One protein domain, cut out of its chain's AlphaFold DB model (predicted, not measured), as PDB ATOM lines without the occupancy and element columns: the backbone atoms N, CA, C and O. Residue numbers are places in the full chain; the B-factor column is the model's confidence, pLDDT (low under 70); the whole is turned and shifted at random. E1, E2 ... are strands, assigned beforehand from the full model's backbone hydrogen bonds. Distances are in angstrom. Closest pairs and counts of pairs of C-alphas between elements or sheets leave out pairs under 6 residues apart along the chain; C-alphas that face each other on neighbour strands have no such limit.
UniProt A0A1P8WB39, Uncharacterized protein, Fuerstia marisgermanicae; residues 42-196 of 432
ATOM      1  N   ILE A  42     406.017 497.261 396.924       93.94
ATOM      2  CA  ILE A  42     405.204 498.028 395.974       93.94
ATOM      3  C   ILE A  42     403.777 498.032 396.507       93.94
ATOM      4  O   ILE A  42     403.303 497.018 397.014       93.94
ATOM      5  N   SER A  43     403.064 499.150 396.388       93.06
ATOM      6  CA  SER A  43     401.659 499.209 396.787       93.06
ATOM      7  C   SER A  43     400.789 499.926 395.763       93.06
ATOM      8  O   SER A  43     401.257 500.759 394.989       93.06
ATOM      9  N   SER A  44     399.510 499.564 395.713       94.06
ATOM     10  CA  SER A  44     398.515 500.205 394.852       94.06
ATOM     11  C   SER A  44     397.141 500.186 395.507       94.06
ATOM     12  O   SER A  44     396.734 499.191 396.109       94.06
ATOM     13  N   SER A  45     396.426 501.304 395.392       91.62
ATOM     14  CA  SER A  45     395.075 501.469 395.929       91.62
ATOM     15  C   SER A  45     394.037 501.139 394.864       91.62
ATOM     16  O   SER A  45     394.097 501.666 393.754       91.62
ATOM     17  N   TYR A  46     393.049 500.327 395.223       92.00
ATOM     18  CA  TYR A  46     391.951 499.938 394.346       92.00
ATOM     19  C   TYR A  46     390.632 500.386 394.957       92.00
ATOM     20  O   TYR A  46     390.328 500.045 396.098       92.00
ATOM     21  N   THR A  47     389.854 501.153 394.196       86.31
ATOM     22  CA  THR A  47     388.508 501.590 394.578       86.31
ATOM     23  C   THR A  47     387.459 500.714 393.902       86.31
ATOM     24  O   THR A  47     387.689 500.186 392.813       86.31
ATOM     25  N   ASN A  48     386.284 500.594 394.524       79.12
ATOM     26  CA  ASN A  48     385.114 499.948 393.925       79.12
ATOM     27  C   ASN A  48     385.353 498.464 393.582       79.12
ATOM     28  O   ASN A  48     385.037 497.995 392.486       79.12
ATOM     29  N   ILE A  49     385.849 497.692 394.553       85.19
ATOM     30  CA  ILE A  49     385.939 496.220 394.474       85.19
ATOM     31  C   ILE A  49     384.557 495.536 394.581       85.19
ATOM     32  O   ILE A  49     384.439 494.373 394.967       85.19
ATOM     33  N   VAL A  50     383.486 496.259 394.238       84.06
ATOM     34  CA  VAL A  50     382.108 495.775 394.268       84.06
ATOM     35  C   VAL A  50     382.005 494.516 393.418       84.06
ATOM     36  O   VAL A  50     382.513 494.462 392.298       84.06
ATOM     37  N   GLY A  51     381.332 493.499 393.954       86.44
ATOM     38  CA  GLY A  51     381.070 492.223 393.290       86.44
ATOM     39  C   GLY A  51     382.164 491.166 393.439       86.44
ATOM     40  O   GLY A  51     381.995 490.083 392.884       86.44
ATOM     41  N   PHE A  52     383.244 491.447 394.170       91.75
ATOM     42  CA  PHE A  52     384.069 490.394 394.763       91.75
ATOM     43  C   PHE A  52     383.399 489.844 396.033       91.75
ATOM     44  O   PHE A  52     382.688 490.570 396.733       91.75
ATOM     45  N   GLY A  53     383.614 488.561 396.318       90.00
ATOM     46  CA  GLY A  53     383.194 487.920 397.560       90.00
ATOM     47  C   GLY A  53     383.911 488.504 398.780       90.00
ATOM     48  O   GLY A  53     384.976 489.117 398.668       90.00
ATOM     49  N   ALA A  54     383.332 488.310 399.968       88.50
ATOM     50  CA  ALA A  54     384.008 488.666 401.211       88.50
ATOM     51  C   ALA A  54     385.249 487.781 401.391       88.50
ATOM     52  O   ALA A  54     385.160 486.555 401.297       88.50
ATOM     53  N   ARG A  55     386.405 488.396 401.670       89.06
ATOM     54  CA  ARG A  55     387.624 487.638 401.972       89.06
ATOM     55  C   ARG A  55     387.386 486.810 403.247       89.06
ATOM     56  O   ARG A  55     386.999 487.395 404.259       89.06
ATOM     57  N   PRO A  56     387.622 485.488 403.231       88.19
ATOM     58  CA  PRO A  56     387.432 484.665 404.418       88.19
ATOM     59  C   PRO A  56     388.416 485.064 405.527       88.19
ATOM     60  O   PRO A  56     389.602 485.301 405.276       88.19
ATOM     61  N   GLU A  57     387.932 485.118 406.767       84.00
ATOM     62  CA  GLU A  57     388.791 485.276 407.943       84.00
ATOM     63  C   GLU A  57     389.691 484.038 408.099       84.00
ATOM     64  O   GLU A  57     389.255 482.908 407.888       84.00
ATOM     65  N   GLY A  58     390.968 484.232 408.443       77.38
ATOM     66  CA  GLY A  58     391.894 483.111 408.665       77.38
ATOM     67  C   GLY A  58     392.322 482.353 407.400       77.38
ATOM     68  O   GLY A  58     392.707 481.189 407.481       77.38
ATOM     69  N   TYR A  59     392.302 483.000 406.232       70.50
ATOM     70  CA  TYR A  59     392.626 482.375 404.942       70.50
ATOM     71  C   TYR A  59     394.010 481.691 404.875       70.50
ATOM     72  O   TYR A  59     394.204 480.784 404.072       70.50
ATOM     73  N   GLY A  60     394.950 482.030 405.767       67.75
ATOM     74  CA  GLY A  60     396.259 481.369 405.865       67.75
ATOM     75  C   GLY A  60     396.214 479.848 406.097       67.75
ATOM     76  O   GLY A  60     397.213 479.178 405.856       67.75
ATOM     77  N   PHE A  61     395.071 479.292 406.520       71.19
ATOM     78  CA  PHE A  61     394.885 477.849 406.734       71.19
ATOM     79  C   PHE A  61     394.182 477.125 405.582       71.19
ATOM     80  O   PHE A  61     394.031 475.902 405.624       71.19
ATOM     81  N   LEU A  62     393.716 477.851 404.564       83.69
ATOM     82  CA  LEU A  62     393.015 477.233 403.448       83.69
ATOM     83  C   LEU A  62     394.011 476.494 402.545       83.69
ATOM     84  O   LEU A  62     395.144 476.923 402.333       83.69
ATOM     85  N   SER A  63     393.578 475.357 401.998       92.75
ATOM     86  CA  SER A  63     394.354 474.656 400.977       92.75
ATOM     87  C   SER A  63     394.105 475.329 399.637       92.75
ATOM     88  O   SER A  63     392.969 475.371 399.164       92.75
ATOM     89  N   TYR A  64     395.166 475.806 399.004       94.56
ATOM     90  CA  TYR A  64     395.102 476.433 397.691       94.56
ATOM     91  C   TYR A  64     395.643 475.506 396.613       94.56
ATOM     92  O   TYR A  64     396.410 474.581 396.885       94.56
ATOM     93  N   ARG A  65     395.232 475.774 395.378       96.00
ATOM     94  CA  ARG A  65     395.832 475.204 394.179       96.00
ATOM     95  C   ARG A  65     395.884 476.273 393.103       96.00
ATOM     96  O   ARG A  65     394.910 476.997 392.900       96.00
ATOM     97  N   VAL A  66     396.993 476.309 392.374       97.69
ATOM     98  CA  VAL A  66     397.096 477.068 391.130       97.69
ATOM     99  C   VAL A  66     396.881 476.122 389.956       97.69
ATOM    100  O   VAL A  66     397.487 475.055 389.872       97.69
ATOM    101  N   VAL A  67     395.986 476.499 389.051       98.00
ATOM    102  CA  VAL A  67     395.785 475.825 387.769       98.00
ATOM    103  C   VAL A  67     396.449 476.680 386.699       98.00
ATOM    104  O   VAL A  67     395.842 477.612 386.169       98.00
ATOM    105  N   TRP A  68     397.715 476.389 386.421       98.25
ATOM    106  CA  TRP A  68     398.480 477.062 385.375       98.25
ATOM    107  C   TRP A  68     397.976 476.677 383.981       98.25
ATOM    108  O   TRP A  68     397.549 475.544 383.745       98.25
ATOM    109  N   ARG A  69     398.028 477.628 383.049       98.38
ATOM    110  CA  ARG A  69     397.717 477.419 381.629       98.38
ATOM    111  C   ARG A  69     399.004 477.472 380.796       98.38
ATOM    112  O   ARG A  69     400.013 477.980 381.288       98.38
ATOM    113  N   PRO A  70     398.992 476.976 379.543       98.38
ATOM    114  CA  PRO A  70     400.140 477.097 378.652       98.38
ATOM    115  C   PRO A  70     400.600 478.550 378.507       98.38
ATOM    116  O   PRO A  70     399.779 479.455 378.338       98.38
ATOM    117  N   VAL A  71     401.915 478.751 378.569       98.25
ATOM    118  CA  VAL A  71     402.545 480.057 378.369       98.25
ATOM    119  C   VAL A  71     402.463 480.422 376.890       98.25
ATOM    120  O   VAL A  71     402.742 479.592 376.025       98.25
ATOM    121  N   ALA A  72     402.081 481.662 376.598       97.94
ATOM    122  CA  ALA A  72     402.102 482.203 375.243       97.94
ATOM    123  C   ALA A  72     403.214 483.243 375.132       97.94
ATOM    124  O   ALA A  72     403.285 484.143 375.959       97.94
ATOM    125  N   VAL A  73     404.060 483.133 374.116       97.12
ATOM    126  CA  VAL A  73     405.153 484.079 373.859       97.12
ATOM    127  C   VAL A  73     404.743 485.018 372.726       97.12
ATOM    128  O   VAL A  73     404.070 484.590 371.781       97.12
ATOM    129  N   ASP A  74     405.090 486.304 372.832       95.38
ATOM    130  CA  ASP A  74     404.814 487.270 371.768       95.38
ATOM    131  C   ASP A  74     405.586 486.909 370.479       95.38
ATOM    132  O   ASP A  74     406.551 486.141 370.501       95.38
ATOM    133  N   PRO A  75     405.187 487.436 369.309       95.62
ATOM    134  CA  PRO A  75     405.844 487.072 368.054       95.62
ATOM    135  C   PRO A  75     407.349 487.375 368.017       95.62
ATOM    136  O   PRO A  75     408.058 486.773 367.220       95.62
ATOM    137  N   LEU A  76     407.832 488.316 368.835       94.81
ATOM    138  CA  LEU A  76     409.239 488.712 368.876       94.81
ATOM    139  C   LEU A  76     410.051 487.965 369.941       94.81
ATOM    140  O   LEU A  76     411.272 488.087 369.935       94.81
ATOM    141  N   GLY A  77     409.417 487.175 370.808       94.56
ATOM    142  CA  GLY A  77     410.098 486.528 371.926       94.56
ATOM    143  C   GLY A  77     410.532 487.503 373.023       94.56
ATOM    144  O   GLY A  77     411.477 487.250 373.749       94.56
ATOM    145  N   ARG A  78     409.909 488.666 373.147       94.00
ATOM    146  CA  ARG A  78     410.264 489.620 374.204       94.00
ATOM    147  C   ARG A  78     409.453 489.387 375.455       94.00
ATOM    148  O   ARG A  78     409.973 489.564 376.547       94.00
ATOM    149  N   THR A  79     408.187 489.010 375.300       96.00
ATOM    150  CA  THR A  79     407.301 488.827 376.444       96.00
ATOM    151  C   THR A  79     406.636 487.464 376.446       96.00
ATOM    152  O   THR A  79     406.309 486.896 375.403       96.00
ATOM    153  N   ALA A  80     406.421 486.941 377.651       97.56
ATOM    154  CA  ALA A  80     405.625 485.751 377.888       97.56
ATOM    155  C   ALA A  80     404.382 486.110 378.692       97.56
ATOM    156  O   ALA A  80     404.451 486.621 379.808       97.56
ATOM    157  N   LYS A  81     403.220 485.777 378.143       98.19
ATOM    158  CA  LYS A  81     401.953 485.838 378.847       98.19
ATOM    159  C   LYS A  81     401.780 484.577 379.687       98.19
ATOM    160  O   LYS A  81     401.502 483.495 379.158       98.19
ATOM    161  N   VAL A  82     401.903 484.733 381.001       98.31
ATOM    162  CA  VAL A  82     401.667 483.666 381.979       98.31
ATOM    163  C   VAL A  82     400.279 483.841 382.573       98.31
ATOM    164  O   VAL A  82     399.915 484.911 383.064       98.31
ATOM    165  N   THR A  83     399.476 482.780 382.505       98.56
ATOM    166  CA  THR A  83     398.085 482.803 382.964       98.56
ATOM    167  C   THR A  83     397.758 481.574 383.794       98.56
ATOM    168  O   THR A  83     398.344 480.502 383.630       98.56
ATOM    169  N   GLY A  84     396.778 481.721 384.675       98.31
ATOM    170  CA  GLY A  84     396.300 480.630 385.507       98.31
ATOM    171  C   GLY A  84     395.020 480.996 386.236       98.31
ATOM    172  O   GLY A  84     394.461 482.074 386.028       98.31
ATOM    173  N   ALA A  85     394.548 480.068 387.058       98.19
ATOM    174  CA  ALA A  85     393.418 480.268 387.951       98.19
ATOM    175  C   ALA A  85     393.805 479.840 389.361       98.19
ATOM    176  O   ALA A  85     394.348 478.750 389.561       98.19
ATOM    177  N   LEU A  86     393.513 480.684 390.341       97.50
ATOM    178  CA  LEU A  86     393.715 480.373 391.741       97.50
ATOM    179  C   LEU A  86     392.427 479.818 392.335       97.50
ATOM    180  O   LEU A  86     391.353 480.413 392.220       97.50
ATOM    181  N   GLN A  87     392.544 478.659 392.968       97.38
ATOM    182  CA  GLN A  87     391.426 477.953 393.567       97.38
ATOM    183  C   GLN A  87     391.697 477.693 395.040       97.38
ATOM    184  O   GLN A  87     392.835 477.469 395.461       97.38
ATOM    185  N   VAL A  88     390.626 477.686 395.817       95.81
ATOM    186  CA  VAL A  88     390.633 477.372 397.235       95.81
ATOM    187  C   VAL A  88     389.798 476.123 397.479       95.81
ATOM    188  O   VAL A  88     388.745 475.927 396.870       95.81
ATOM    189  N   LYS A  89     390.283 475.242 398.351       95.62
ATOM    190  CA  LYS A  89     389.546 474.049 398.750       95.62
ATOM    191  C   LYS A  89     388.384 474.456 399.655       95.62
ATOM    192  O   LYS A  89     388.600 475.023 400.726       95.62
ATOM    193  N   LYS A  90     387.166 474.136 399.232       93.75
ATOM    194  CA  LYS A  90     385.934 474.263 400.007       93.75
ATOM    195  C   LYS A  90     385.292 472.884 400.079       93.75
ATOM    196  O   LYS A  90     384.927 472.318 399.048       93.75
ATOM    197  N   GLU A  91     385.205 472.346 401.295       92.62
ATOM    198  CA  GLU A  91     384.808 470.950 401.528       92.62
ATOM    199  C   GLU A  91     385.730 470.007 400.725       92.62
ATOM    200  O   GLU A  91     386.951 470.071 400.888       92.62
ATOM    201  N   ASP A  92     385.181 469.194 399.821       94.81
ATOM    202  CA  ASP A  92     385.934 468.252 398.980       94.81
ATOM    203  C   ASP A  92     386.176 468.748 397.547       94.81
ATOM    204  O   ASP A  92     386.653 468.000 396.692       94.81
ATOM    205  N   THR A  93     385.890 470.021 397.264       96.50
ATOM    206  CA  THR A  93     386.042 470.600 395.921       96.50
ATOM    207  C   THR A  93     386.957 471.818 395.924       96.50
ATOM    208  O   THR A  93     387.095 472.518 396.924       96.50
ATOM    209  N   PHE A  94     387.609 472.072 394.791       96.75
ATOM    210  CA  PHE A  94     388.328 473.322 394.565       96.75
ATOM    211  C   PHE A  94     387.411 474.286 393.823       96.75
ATOM    212  O   PHE A  94     386.967 473.997 392.711       96.75
ATOM    213  N   VAL A  95     387.137 475.427 394.448       96.56
ATOM    214  CA  VAL A  95     386.356 476.517 393.858       96.56
ATOM    215  C   VAL A  95     387.278 477.696 393.563       96.56
ATOM    216  O   VAL A  95     388.282 477.866 394.262       96.56
ATOM    217  N   PRO A  96     387.002 478.506 392.533       97.38
ATOM    218  CA  PRO A  96     387.820 479.677 392.267       97.38
ATOM    219  C   PRO A  96     387.818 480.667 393.432       97.38
ATOM    220  O   PRO A  96     386.820 480.804 394.137       97.38
ATOM    221  N   VAL A  97     388.938 481.361 393.614       95.69
ATOM    222  CA  VAL A  97     389.020 482.501 394.530       95.69
ATOM    223  C   VAL A  97     388.187 483.646 393.959       95.69
ATOM    224  O   VAL A  97     388.514 484.185 392.905       95.69
ATOM    225  N   ASP A  98     387.111 484.011 394.650       95.25
ATOM    226  CA  ASP A  98     386.138 485.010 394.197       95.25
ATOM    227  C   ASP A  98     386.206 486.340 394.966       95.25
ATOM    228  O   ASP A  98     385.474 487.276 394.640       95.25
ATOM    229  N   TRP A  99     387.097 486.460 395.956       94.94
ATOM    230  CA  TRP A  99     387.375 487.708 396.671       94.94
ATOM    231  C   TRP A  99     388.531 488.489 396.037       94.94
ATOM    232  O   TRP A  99     389.399 487.935 395.359       94.94
ATOM    233  N   PHE A 100     388.557 489.801 396.272       94.88
ATOM    234  CA  PHE A 100     389.593 490.673 395.728       94.88
ATOM    235  C   PHE A 100     390.950 490.330 396.347       94.88
ATOM    236  O   PHE A 100     391.088 490.289 397.571       94.88
ATOM    237  N   GLN A 101     391.963 490.067 395.523       95.50
ATOM    238  CA  GLN A 101     393.268 489.632 396.010       95.50
ATOM    239  C   GLN A 101     394.375 490.006 395.023       95.50
ATOM    240  O   GLN A 101     394.300 489.669 393.845       95.50
ATOM    241  N   GLY A 102     395.415 490.681 395.513       96.94
ATOM    242  CA  GLY A 102     396.668 490.859 394.786       96.94
ATOM    243  C   GLY A 102     397.571 489.638 394.900       96.94
ATOM    244  O   GLY A 102     397.603 488.975 395.941       96.94
ATOM    245  N   ILE A 103     398.322 489.361 393.845       97.81
ATOM    246  CA  ILE A 103     399.337 488.313 393.814       97.81
ATOM    247  C   ILE A 103     400.604 488.812 393.118       97.81
ATOM    248  O   ILE A 103     400.536 489.704 392.267       97.81
ATOM    249  N   SER A 104     401.740 488.221 393.474       98.00
ATOM    250  CA  SER A 104     402.969 488.250 392.682       98.00
ATOM    251  C   SER A 104     403.135 486.904 391.989       98.00
ATOM    252  O   SER A 104     402.892 485.866 392.602       98.00
ATOM    253  N   ILE A 105     403.555 486.915 390.732       98.31
ATOM    254  CA  ILE A 105     404.005 485.732 390.003       98.31
ATOM    255  C   ILE A 105     405.524 485.768 390.012       98.31
ATOM    256  O   ILE A 105     406.097 486.700 389.455       98.31
ATOM    257  N   TYR A 106     406.152 484.795 390.664       98.31
ATOM    258  CA  TYR A 106     407.604 484.616 390.667       98.31
ATOM    259  C   TYR A 106     407.990 483.652 389.556       98.31
ATOM    260  O   TYR A 106     407.298 482.653 389.351       98.31
ATOM    261  N   VAL A 107     409.066 483.963 388.838       98.38
ATOM    262  CA  VAL A 107     409.610 483.139 387.756       98.38
ATOM    263  C   VAL A 107     411.124 483.094 387.878       98.38
ATOM    264  O   VAL A 107     411.765 484.138 388.005       98.38
ATOM    265  N   ALA A 108     411.691 481.890 387.832       98.38
ATOM    266  CA  ALA A 108     413.137 481.712 387.807       98.38
ATOM    267  C   ALA A 108     413.736 482.462 386.605       98.38
ATOM    268  O   ALA A 108     413.193 482.425 385.503       98.38
ATOM    269  N   LYS A 109     414.860 483.148 386.797       97.75
ATOM    270  CA  LYS A 109     415.576 483.822 385.709       97.75
ATOM    271  C   LYS A 109     416.312 482.840 384.819       97.75
ATOM    272  O   LYS A 109     416.538 483.154 383.657       97.75
ATOM    273  N   MET A 110     416.680 481.681 385.351       97.25
ATOM    274  CA  MET A 110     417.390 480.652 384.613       97.25
ATOM    275  C   MET A 110     416.466 479.476 384.278       97.25
ATOM    276  O   MET A 110     415.704 479.009 385.126       97.25
ATOM    277  N   ALA A 111     416.532 478.985 383.041       96.31
ATOM    278  CA  ALA A 111     415.878 477.744 382.651       96.31
ATOM    279  C   ALA A 111     416.414 476.563 383.478       96.31
ATOM    280  O   ALA A 111     417.609 476.481 383.748       96.31
ATOM    281  N   ASP A 112     415.515 475.655 383.853       96.88
ATOM    282  CA  ASP A 112     415.745 474.460 384.674       96.88
ATOM    283  C   ASP A 112     416.223 474.715 386.121       96.88
ATOM    284  O   ASP A 112     416.318 473.762 386.904       96.88
ATOM    285  N   ASP A 113     416.424 475.975 386.517       97.38
ATOM    286  CA  ASP A 113     416.674 476.340 387.911       97.38
ATOM    287  C   ASP A 113     415.409 476.191 388.760       97.38
ATOM    288  O   ASP A 113     414.275 476.321 388.285       97.38
ATOM    289  N   ASN A 114     415.627 475.919 390.049       97.62
ATOM    290  CA  ASN A 114     414.556 475.751 391.025       97.62
ATOM    291  C   ASN A 114     414.815 476.577 392.302       97.62
ATOM    292  O   ASN A 114     415.184 475.986 393.324       97.62
ATOM    293  N   PRO A 115     414.694 477.919 392.255       97.06
ATOM    294  CA  PRO A 115     414.835 478.763 393.439       97.06
ATOM    295  C   PRO A 115     413.899 478.344 394.585       97.06
ATOM    296  O   PRO A 115     412.764 477.911 394.370       97.06
ATOM    297  N   ASP A 116     414.355 478.502 395.827       97.06
ATOM    298  CA  ASP A 116     413.504 478.303 397.005       97.06
ATOM    299  C   ASP A 116     412.852 479.626 397.413       97.06
ATOM    300  O   ASP A 116     413.504 480.524 397.941       97.06
ATOM    301  N   TRP A 117     411.540 479.727 397.202       97.62
ATOM    302  CA  TRP A 117     410.754 480.911 397.547       97.62
ATOM    303  C   TRP A 117     409.974 480.785 398.861       97.62
ATOM    304  O   TRP A 117     409.084 481.596 399.143       97.62
ATOM    305  N   SER A 118     410.299 479.798 399.701       95.94
ATOM    306  CA  SER A 118     409.618 479.560 400.982       95.94
ATOM    307  C   SER A 118     409.768 480.699 402.000       95.94
ATOM    308  O   SER A 118     409.006 480.752 402.967       95.94
ATOM    309  N   THR A 119     410.699 481.634 401.779       95.56
ATOM    310  CA  THR A 119     410.900 482.851 402.589       95.56
ATOM    311  C   THR A 119     410.786 484.152 401.786       95.56
ATOM    312  O   THR A 119     411.124 485.219 402.298       95.56
ATOM    313  N   GLY A 120     410.313 484.077 400.541       95.69
ATOM    314  CA  GLY A 120     410.365 485.164 399.562       95.69
ATOM    315  C   GLY A 120     411.395 484.917 398.463       95.69
ATOM    316  O   GLY A 120     412.079 483.900 398.473       95.69
ATOM    317  N   MET A 121     411.478 485.833 397.502       95.94
ATOM    318  CA  MET A 121     412.343 485.705 396.324       95.94
ATOM    319  C   MET A 121     413.637 486.523 396.423       95.94
ATOM    320  O   MET A 121     413.666 487.572 397.072       95.94
ATOM    321  N   ASP A 122     414.666 486.088 395.692       94.88
ATOM    322  CA  ASP A 122     415.892 486.846 395.437       94.88
ATOM    323  C   ASP A 122     415.854 487.435 394.016       94.88
ATOM    324  O   ASP A 122     415.544 486.763 393.038       94.88
ATOM    325  N   GLN A 123     416.171 488.720 393.865       94.38
ATOM    326  CA  GLN A 123     416.213 489.352 392.544       94.38
ATOM    327  C   GLN A 123     417.348 488.824 391.655       94.38
ATOM    328  O   GLN A 123     417.329 489.066 390.446       94.38
ATOM    329  N   GLN A 124     418.348 488.140 392.215       94.12
ATOM    330  CA  GLN A 124     419.432 487.549 391.431       94.12
ATOM    331  C   GLN A 124     418.959 486.350 390.605       94.12
ATOM    332  O   GLN A 124     419.366 486.217 389.452       94.12
ATOM    333  N   ASP A 125     418.069 485.527 391.158       96.19
ATOM    334  CA  ASP A 125     417.590 484.290 390.534       96.19
ATOM    335  C   ASP A 125     416.118 484.349 390.102       96.19
ATOM    336  O   ASP A 125     415.648 483.442 389.418       96.19
ATOM    337  N   THR A 126     415.397 485.419 390.448       97.12
ATOM    338  CA  THR A 126     413.952 485.539 390.225       97.12
ATOM    339  C   THR A 126     413.587 486.867 389.562       97.12
ATOM    340  O   THR A 126     414.042 487.941 389.962       97.12
ATOM    341  N   THR A 127     412.730 486.809 388.543       97.06
ATOM    342  CA  THR A 127     411.942 487.956 388.063       97.06
ATOM    343  C   THR A 127     410.490 487.791 388.510       97.06
ATOM    344  O   THR A 127     410.053 486.700 388.891       97.06
ATOM    345  N   TYR A 128     409.727 488.880 388.512       97.44
ATOM    346  CA  TYR A 128     408.356 488.862 388.988       97.44
ATOM    347  C   TYR A 128     407.455 489.829 388.238       97.44
ATOM    348  O   TYR A 128     407.890 490.839 387.692       97.44
ATOM    349  N   GLN A 129     406.159 489.539 388.288       97.81
ATOM    350  CA  GLN A 129     405.112 490.485 387.925       97.81
ATOM    351  C   GLN A 129     403.992 490.464 388.951       97.81
ATOM    352  O   GLN A 129     403.700 489.435 389.558       97.81
ATOM    353  N   THR A 130     403.348 491.610 389.147       97.62
ATOM    354  CA  THR A 130     402.246 491.753 390.105       97.62
ATOM    355  C   THR A 130     400.929 491.937 389.367       97.62
ATOM    356  O   THR A 130     400.867 492.552 388.305       97.62
ATOM    357  N   CYS A 131     399.851 491.373 389.904       97.62
ATOM    358  CA  CYS A 131     398.506 491.599 389.388       97.62
ATOM    359  C   CYS A 131     397.454 491.387 390.479       97.62
ATOM    360  O   CYS A 131     397.769 491.041 391.622       97.62
ATOM    361  N   THR A 132     396.192 491.596 390.125       96.94
ATOM    362  CA  THR A 132     395.038 491.237 390.947       96.94
ATOM    363  C   THR A 132     394.250 490.118 390.278       96.94
ATOM    364  O   THR A 132     394.190 490.023 389.051       96.94
ATOM    365  N   LEU A 133     393.649 489.252 391.095       96.75
ATOM    366  CA  LEU A 133     392.766 488.200 390.610       96.75
ATOM    367  C   LEU A 133     391.491 488.799 390.011       96.75
ATOM    368  O   LEU A 133     390.909 489.751 390.537       96.75
ATOM    369  N   GLN A 134     391.019 488.183 388.936       96.38
ATOM    370  CA  GLN A 134     389.665 488.362 388.435       96.38
ATOM    371  C   GLN A 134     388.670 487.633 389.350       96.38
ATOM    372  O   GLN A 134     389.035 486.738 390.109       96.38
ATOM    373  N   ARG A 135     387.379 487.984 389.270       93.75
ATOM    374  CA  ARG A 135     386.324 487.407 390.137       93.75
ATOM    375  C   ARG A 135     386.148 485.894 390.006       93.75
ATOM    376  O   ARG A 135     385.538 485.267 390.859       93.75
ATOM    377  N   ASN A 136     386.618 485.315 388.911       95.81
ATOM    378  CA  ASN A 136     386.604 483.879 388.668       95.81
ATOM    379  C   ASN A 136     387.934 483.211 389.067       95.81
ATOM    380  O   ASN A 136     388.216 482.116 388.591       95.81
ATOM    381  N   GLY A 137     388.768 483.881 389.868       96.75
ATOM    382  CA  GLY A 137     390.087 483.416 390.290       96.75
ATOM    383  C   GLY A 137     391.170 483.492 389.214       96.75
ATOM    384  O   GLY A 137     392.308 483.112 389.493       96.75
ATOM    385  N   ASP A 138     390.858 483.954 388.000       98.19
ATOM    386  CA  ASP A 138     391.839 484.024 386.918       98.19
ATOM    387  C   ASP A 138     392.849 485.149 387.122       98.19
ATOM    388  O   ASP A 138     392.536 486.223 387.634       98.19
ATOM    389  N   PHE A 139     394.060 484.922 386.632       98.00
ATOM    390  CA  PHE A 139     395.090 485.943 386.523       98.00
ATOM    391  C   PHE A 139     395.825 485.846 385.188       98.00
ATOM    392  O   PHE A 139     395.849 484.806 384.520       98.00
ATOM    393  N   SER A 140     396.434 486.964 384.804       98.06
ATOM    394  CA  SER A 140     397.246 487.093 383.601       98.06
ATOM    395  C   SER A 140     398.307 488.157 383.836       98.06
ATOM    396  O   SER A 140     397.960 489.292 384.149       98.06
ATOM    397  N   VAL A 141     399.570 487.801 383.630       98.06
ATOM    398  CA  VAL A 141     400.707 488.729 383.657       98.06
ATOM    399  C   VAL A 141     401.497 488.622 382.358       98.06
ATOM    400  O   VAL A 141     401.499 487.567 381.720       98.06
ATOM    401  N   GLU A 142     402.152 489.709 381.968       97.62
ATOM    402  CA  GLU A 142     403.127 489.729 380.876       97.62
ATOM    403  C   GLU A 142     404.520 489.876 381.481       97.62
ATOM    404  O   GLU A 142     404.817 490.876 382.124       97.62
ATOM    405  N   LEU A 143     405.342 488.844 381.325       96.94
ATOM    406  CA  LEU A 143     406.726 488.810 381.788       96.94
ATOM    407  C   LEU A 143     407.645 489.326 380.687       96.94
ATOM    408  O   LEU A 143     407.477 488.918 379.539       96.94
ATOM    409  N   ASP A 144     408.634 490.147 381.034       95.06
ATOM    410  CA  ASP A 144     409.727 490.507 380.130       95.06
ATOM    411  C   ASP A 144     410.789 489.401 380.149       95.06
ATOM    412  O   ASP A 144     411.479 489.185 381.145       95.06
ATOM    413  N   LEU A 145     410.914 488.672 379.042       95.69
ATOM    414  CA  LEU A 145     411.844 487.552 378.916       95.69
ATOM    415  C   LEU A 145     413.302 488.010 378.850       95.69
ATOM    416  O   LEU A 145     414.190 487.202 379.107       95.69
ATOM    417  N   ARG A 146     413.569 489.297 378.582       92.56
ATOM    418  CA  ARG A 146     414.930 489.864 378.601       92.56
ATOM    419  C   ARG A 146     415.537 489.886 380.003       92.56
ATOM    420  O   ARG A 146     416.751 489.987 380.139       92.56
ATOM    421  N   GLU A 147     414.708 489.782 381.041       94.69
ATOM    422  CA  GLU A 147     415.160 489.653 382.430       94.69
ATOM    423  C   GLU A 147     415.530 488.212 382.816       94.69
ATOM    424  O   GLU A 147     415.930 487.959 383.955       94.69
ATOM    425  N   THR A 148     415.390 487.272 381.880       95.56
ATOM    426  CA  THR A 148     415.680 485.844 382.044       95.56
ATOM    427  C   THR A 148     416.774 485.408 381.062       95.56
ATOM    428  O   THR A 148     417.113 486.131 380.128       95.56
ATOM    429  N   ASN A 149     417.320 484.207 381.233       92.88
ATOM    430  CA  ASN A 149     418.257 483.584 380.297       92.88
ATOM    431  C   ASN A 149     417.561 482.817 379.157       92.88
ATOM    432  O   ASN A 149     418.169 481.930 378.556       92.88
ATOM    433  N   TRP A 150     416.280 483.088 378.918       94.12
ATOM    434  CA  TRP A 150     415.470 482.341 377.968       94.12
ATOM    435  C   TRP A 150     416.078 482.348 376.562       94.12
ATOM    436  O   TRP A 150     416.321 483.402 375.970       94.12
ATOM    437  N   ASP A 151     416.295 481.150 376.014       94.25
ATOM    438  CA  ASP A 151     416.700 480.975 374.625       94.25
ATOM    439  C   ASP A 151     415.472 481.152 373.726       94.25
ATOM    440  O   ASP A 151     414.579 480.303 373.663       94.25
ATOM    441  N   VAL A 152     415.447 482.278 373.016       92.50
ATOM    442  CA  VAL A 152     414.355 482.665 372.121       92.50
ATOM    443  C   VAL A 152     414.064 481.642 371.024       92.50
ATOM    444  O   VAL A 152     412.917 481.523 370.597       92.50
ATOM    445  N   GLU A 153     415.059 480.876 370.579       93.56
ATOM    446  CA  GLU A 153     414.910 479.909 369.489       93.56
ATOM    447  C   GLU A 153     414.528 478.512 369.990       93.56
ATOM    448  O   GLU A 153     413.848 477.767 369.283       93.56
ATOM    449  N   GLN A 154     414.941 478.145 371.206       95.75
ATOM    450  CA  GLN A 154     414.714 476.802 371.758       95.75
ATOM    451  C   GLN A 154     413.547 476.736 372.748       95.75
ATOM    452  O   GLN A 154     412.947 475.674 372.934       95.75
ATOM    453  N   GLY A 155     413.182 477.861 373.357       96.38
ATOM    454  CA  GLY A 155     412.294 477.872 374.506       96.38
ATOM    455  C   GLY A 155     413.027 477.466 375.787       96.38
ATOM    456  O   GLY A 155     414.251 477.486 375.872       96.38
ATOM    457  N   GLY A 156     412.272 477.074 376.810       96.81
ATOM    458  CA  GLY A 156     412.859 476.572 378.050       96.81
ATOM    459  C   GLY A 156     411.821 476.131 379.068       96.81
ATOM    460  O   GLY A 156     410.615 476.293 378.869       96.81
ATOM    461  N   LYS A 157     412.283 475.553 380.172       98.19
ATOM    462  CA  LYS A 157     411.443 475.203 381.317       98.19
ATOM    463  C   LYS A 157     411.812 476.098 382.483       98.19
ATOM    464  O   LYS A 157     412.978 476.168 382.834       98.19
ATOM    465  N   PHE A 158     410.834 476.756 383.083       98.38
ATOM    466  CA  PHE A 158     411.069 477.687 384.184       98.38
ATOM    467  C   PHE A 158     410.182 477.315 385.352       98.38
ATOM    468  O   PHE A 158     408.987 477.054 385.167       98.38
ATOM    469  N   GLN A 159     410.756 477.300 386.552       98.44
ATOM    470  CA  GLN A 159     409.948 477.258 387.755       98.44
ATOM    471  C   GLN A 159     409.174 478.574 387.875       98.44
ATOM    472  O   GLN A 159     409.716 479.660 387.660       98.44
ATOM    473  N   VAL A 160     407.891 478.466 388.201       98.50
ATOM    474  CA  VAL A 160     407.007 479.586 388.504       98.50
ATOM    475  C   VAL A 160     406.272 479.322 389.806       98.50
ATOM    476  O   VAL A 160     406.016 478.169 390.157       98.50
ATOM    477  N   ALA A 161     405.887 480.380 390.504       98.31
ATOM    478  CA  ALA A 161     405.055 480.289 391.694       98.31
ATOM    479  C   ALA A 161     404.205 481.545 391.878       98.31
ATOM    480  O   ALA A 161     404.375 482.554 391.191       98.31
ATOM    481  N   VAL A 162     403.271 481.477 392.822       98.06
ATOM    482  CA  VAL A 162     402.431 482.608 393.221       98.06
ATOM    483  C   VAL A 162     402.800 482.996 394.644       98.06
ATOM    484  O   VAL A 162     402.933 482.117 395.482       98.06
ATOM    485  N   ALA A 163     402.894 484.285 394.950       97.56
ATOM    486  CA  ALA A 163     402.991 484.804 396.314       97.56
ATOM    487  C   ALA A 163     401.841 485.779 396.597       97.56
ATOM    488  O   ALA A 163     401.370 486.494 395.708       97.56
ATOM    489  N   TRP A 164     401.350 485.802 397.836       95.94
ATOM    490  CA  TRP A 164     400.228 486.660 398.218       95.94
ATOM    491  C   TRP A 164     400.648 488.121 398.386       95.94
ATOM    492  O   TRP A 164     401.628 488.429 399.058       95.94
ATOM    493  N   ALA A 165     399.843 489.052 397.885       96.25
ATOM    494  CA  ALA A 165     399.926 490.426 398.361       96.25
ATOM    495  C   ALA A 165     399.268 490.561 399.741       96.25
ATOM    496  O   ALA A 165     398.245 489.924 400.030       96.25
ATOM    497  N   LYS A 166     399.819 491.444 400.572       94.69
ATOM    498  CA  LYS A 166     399.157 491.929 401.784       94.69
ATOM    499  C   LYS A 166     398.074 492.927 401.405       94.69
ATOM    500  O   LYS A 166     398.146 493.594 400.377       94.69
ATOM    501  N   HIS A 167     397.081 493.047 402.276       91.69
ATOM    502  CA  HIS A 167     395.969 493.966 402.086       91.69
ATOM    503  C   HIS A 167     395.748 494.807 403.322       91.69
ATOM    504  O   HIS A 167     395.852 494.318 404.448       91.69
ATOM    505  N   ARG A 168     395.377 496.063 403.103       91.62
ATOM    506  CA  ARG A 168     394.971 496.981 404.158       91.62
ATOM    507  C   ARG A 168     393.743 497.753 403.700       91.62
ATOM    508  O   ARG A 168     393.790 498.461 402.699       91.62
ATOM    509  N   LYS A 169     392.648 497.645 404.449       88.94
ATOM    510  CA  LYS A 169     391.471 498.493 404.232       88.94
ATOM    511  C   LYS A 169     391.842 499.939 404.581       88.94
ATOM    512  O   LYS A 169     392.323 500.176 405.690       88.94
ATOM    513  N   ILE A 170     391.664 500.877 403.645       90.25
ATOM    514  CA  ILE A 170     391.911 502.308 403.901       90.25
ATOM    515  C   ILE A 170     390.603 502.989 404.323       90.25
ATOM    516  O   ILE A 170     390.507 503.495 405.436       90.25
ATOM    517  N   VAL A 171     389.598 502.981 403.443       88.88
ATOM    518  CA  VAL A 171     388.260 503.569 403.647       88.88
ATOM    519  C   VAL A 171     387.257 502.690 402.910       88.88
ATOM    520  O   VAL A 171     387.579 502.275 401.808       88.88
ATOM    521  N   ASP A 172     386.093 502.403 403.502       83.56
ATOM    522  CA  ASP A 172     384.950 501.643 402.959       83.56
ATOM    523  C   ASP A 172     385.248 500.715 401.766       83.56
ATOM    524  O   ASP A 172     385.563 499.547 401.993       83.56
ATOM    525  N   ASP A 173     385.201 501.236 400.535       83.00
ATOM    526  CA  ASP A 173     385.348 500.480 399.278       83.00
ATOM    527  C   ASP A 173     386.749 500.568 398.638       83.00
ATOM    528  O   ASP A 173     386.918 500.306 397.442       83.00
ATOM    529  N   THR A 174     387.750 501.002 399.404       89.06
ATOM    530  CA  THR A 174     389.144 501.154 398.975       89.06
ATOM    531  C   THR A 174     390.056 500.211 399.748       89.06
ATOM    532  O   THR A 174     390.263 500.363 400.959       89.06
ATOM    533  N   GLU A 175     390.664 499.278 399.021       92.38
ATOM    534  CA  GLU A 175     391.710 498.399 399.537       92.38
ATOM    535  C   GLU A 175     393.078 498.818 398.999       92.38
ATOM    536  O   GLU A 175     393.250 499.083 397.809       92.38
ATOM    537  N   LEU A 176     394.063 498.868 399.894       94.75
ATOM    538  CA  LEU A 176     395.474 498.955 399.547       94.75
ATOM    539  C   LEU A 176     396.028 497.546 399.407       94.75
ATOM    540  O   LEU A 176     395.990 496.775 400.368       94.75
ATOM    541  N   VAL A 177     396.588 497.246 398.246       96.38
ATOM    542  CA  VAL A 177     397.320 496.011 397.980       96.38
ATOM    543  C   VAL A 177     398.808 496.311 398.089       96.38
ATOM    544  O   VAL A 177     399.270 497.297 397.522       96.38
ATOM    545  N   ILE A 178     399.544 495.492 398.836       96.94
ATOM    546  CA  ILE A 178     400.979 495.653 399.091       96.94
ATOM    547  C   ILE A 178     401.688 494.354 398.699       96.94
ATOM    548  O   ILE A 178     401.485 493.312 399.325       96.94
ATOM    549  N   TRP A 179     402.528 494.413 397.673       96.94
ATOM    550  CA  TRP A 179     403.396 493.322 397.241       96.94
ATOM    551  C   TRP A 179     404.789 493.513 397.828       96.94
ATOM    552  O   TRP A 179     405.286 494.637 397.896       96.94
ATOM    553  N   GLN A 180     405.423 492.421 398.245       96.81
ATOM    554  CA  GLN A 180     406.755 492.445 398.840       96.81
ATOM    555  C   GLN A 180     407.590 491.273 398.314       96.81
ATOM    556  O   GLN A 180     407.057 490.202 398.013       96.81
ATOM    557  N   SER A 181     408.901 491.483 398.227       96.00
ATOM    558  CA  SER A 181     409.901 490.449 397.886       96.00
ATOM    559  C   SER A 181     409.982 489.321 398.908       96.00
ATOM    560  O   SER A 181     410.173 488.171 398.539       96.00
ATOM    561  N   ASN A 182     409.827 489.646 400.190       95.81
ATOM    562  CA  ASN A 182     409.938 488.704 401.304       95.81
ATOM    563  C   ASN A 182     408.627 487.960 401.609       95.81
ATOM    564  O   ASN A 182     408.500 487.328 402.660       95.81
ATOM    565  N   THR A 183     407.627 488.062 400.730       96.06
ATOM    566  CA  THR A 183     406.410 487.268 400.865       96.06
ATOM    567  C   THR A 183     406.692 485.858 400.348       96.06
ATOM    568  O   THR A 183     406.996 485.706 399.167       96.06
ATOM    569  N   PRO A 184     406.539 484.818 401.181       96.62
ATOM    570  CA  PRO A 184     406.702 483.451 400.720       96.62
ATOM    571  C   PRO A 184     405.632 483.071 399.696       96.62
ATOM    572  O   PRO A 184     404.517 483.617 399.684       96.62
ATOM    573  N   THR A 185     405.957 482.100 398.853       96.81
ATOM    574  CA  THR A 185     405.012 481.549 397.885       96.81
ATOM    575  C   THR A 185     403.847 480.835 398.562       96.81
ATOM    576  O   THR A 185     403.915 480.323 399.684       96.81
ATOM    577  N   VAL A 186     402.715 480.805 397.863       95.06
ATOM    578  CA  VAL A 186     401.563 479.996 398.228       95.06
ATOM    579  C   VAL A 186     401.990 478.539 398.142       95.06
ATOM    580  O   VAL A 186     402.426 478.077 397.089       95.06
ATOM    581  N   ARG A 187     401.834 477.802 399.239       92.38
ATOM    582  CA  ARG A 187     402.194 476.385 399.301       92.38
ATOM    583  C   ARG A 187     401.566 475.597 398.144       92.38
ATOM    584  O   ARG A 187     400.350 475.659 397.955       92.38
ATOM    585  N   ASN A 188     402.378 474.804 397.441       92.25
ATOM    586  CA  ASN A 188     401.985 474.009 396.268       92.25
ATOM    587  C   ASN A 188     401.582 474.853 395.042       92.25
ATOM    588  O   ASN A 188     400.830 474.376 394.188       92.25
ATOM    589  N   SER A 189     402.019 476.112 394.969       96.50
ATOM    590  CA  SER A 189     401.888 476.911 393.744       96.50
ATOM    591  C   SER A 189     403.066 476.721 392.796       96.50
ATOM    592  O   SER A 189     402.913 477.004 391.605       96.50
ATOM    593  N   GLU A 190     404.195 476.226 393.311       97.38
ATOM    594  CA  GLU A 190     405.408 475.980 392.547       97.38
ATOM    595  C   GLU A 190     405.140 474.955 391.440       97.38
ATOM    596  O   GLU A 190     404.681 473.836 391.687       97.38
ATOM    597  N   MET A 191     405.432 475.330 390.199       98.06
ATOM    598  CA  MET A 191     405.307 474.454 389.042       98.06
ATOM    599  C   MET A 191     406.372 474.800 388.011       98.06
ATOM    600  O   MET A 191     406.721 475.958 387.839       98.06
ATOM    601  N   VAL A 192     406.858 473.801 387.279       98.44
ATOM    602  CA  VAL A 192     407.701 474.040 386.107       98.44
ATOM    603  C   VAL A 192     406.804 474.209 384.883       98.44
ATOM    604  O   VAL A 192     406.081 473.281 384.506       98.44
ATOM    605  N   LEU A 193     406.842 475.384 384.259       98.31
ATOM    606  CA  LEU A 193     406.146 475.660 383.002       98.31
ATOM    607  C   LEU A 193     407.113 475.605 381.826       98.31
ATOM    608  O   LEU A 193     408.270 475.996 381.930       98.31
ATOM    609  N   THR A 194     406.619 475.130 380.684       98.31
ATOM    610  CA  THR A 194     407.354 475.197 379.416       98.31
ATOM    611  C   THR A 194     407.031 476.510 378.717       98.31
ATOM    612  O   THR A 194     405.875 476.771 378.380       98.31
ATOM    613  N   PHE A 195     408.061 477.316 378.498       98.00
ATOM    614  CA  PHE A 195     408.029 478.524 377.692       98.00
ATOM    615  C   PHE A 195     408.368 478.101 376.259       98.00
ATOM    616  O   PHE A 195     409.487 477.635 376.024       98.00
ATOM    617  N   PRO A 196     407.413 478.165 375.311       97.88
ATOM    618  CA  PRO A 196     407.660 477.723 373.943       97.88
ATOM    619  C   PRO A 196     408.728 478.599 373.275       97.88
ATOM    620  O   PRO A 196     408.900 479.743 373.693       97.88
TER     621      PRO A 196
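Overview. This is residues 42 to 196 of the 432 residues of an uncharacterized protein of Fuerstia marisgermanicae (UniProt A0A1P8WB39). Two twisted sheets, E6 E5 E8 E11 and the branched E2 E3 E4 E7, are partly face to face, like a flattened barrel left incomplete: E7 lies beside E6, while E2 is only near E11. A third, smaller sheet, E1 E10 E9, packs at one end of the sheet E6 E5 E8 E11, and the two make a sandwich. The printed part has 155 residues with no named helix and eleven named strands, E1 to E11 in order, which hold 75 residues, under half; the class is all strand, and the neighbour strands are antiparallel. The whole is compact, with a radius of gyration of the C-alphas of 15.7 A and spans of 49 by 35 by 30 A.

Arrangement. E1, residues 42 to 47, is an edge strand beside E10, residues 174 to 180, with N 44 and O 177 2.9 A apart. E9, residues 166 to 171, forms a hairpin with E10, with N 168 and O 176 2.9 A apart. E2, residues 64 to 68, E3, residues 79 to 90, and E4, residues 93 to 96, form a meander, each strand the antiparallel neighbour of the one before, with N 67 and O 85 2.8 A apart and N 88 and O 95 2.8 A apart. E7, residues 138 to 144, pairs with E3 through N 82 and O 141, 3.0 A; E4 and E7 lie on one side of E3 and E2 on the other side. E5, residues 102 to 108, and E6, residues 126 to 132, form a hairpin, with N 105 and O 129 2.8 A apart. E8, residues 156 to 164, is beside E5, with N 106 and O 161 2.9 A apart, and beside E11, residues 191 to 195, with N 158 and O 193 2.9 A apart. The closest C-alphas of E6 and E7, Gln 129 and Val 141, are 6.4 A apart; those of E5 and E10, Gly 102 and Val 177, are 6.1 A apart. E8 runs on into E9 at 42 degrees.

Along the chain. E1 begins at C-alpha 42, (405.204, 498.028, 395.974). E3, the longest strand by residues, measures 35.0 A and ends at C-alpha 90, (385.934, 474.263, 400.007). E8 measures 25.8 A, E7 20.2 A and E5 20.1 A. E11 ends at C-alpha 195, (408.029, 478.524, 377.692).

Size, cuts and confidence. The two C-alphas farthest apart, those of Glu 153 and Asp 172, are 49.9 A apart. The printed part has no cut. The links E1 to E2, E5 to E6 and E7 to E8 are long. The mean pLDDT of the printed part is 94.5; residue 60 is under 70.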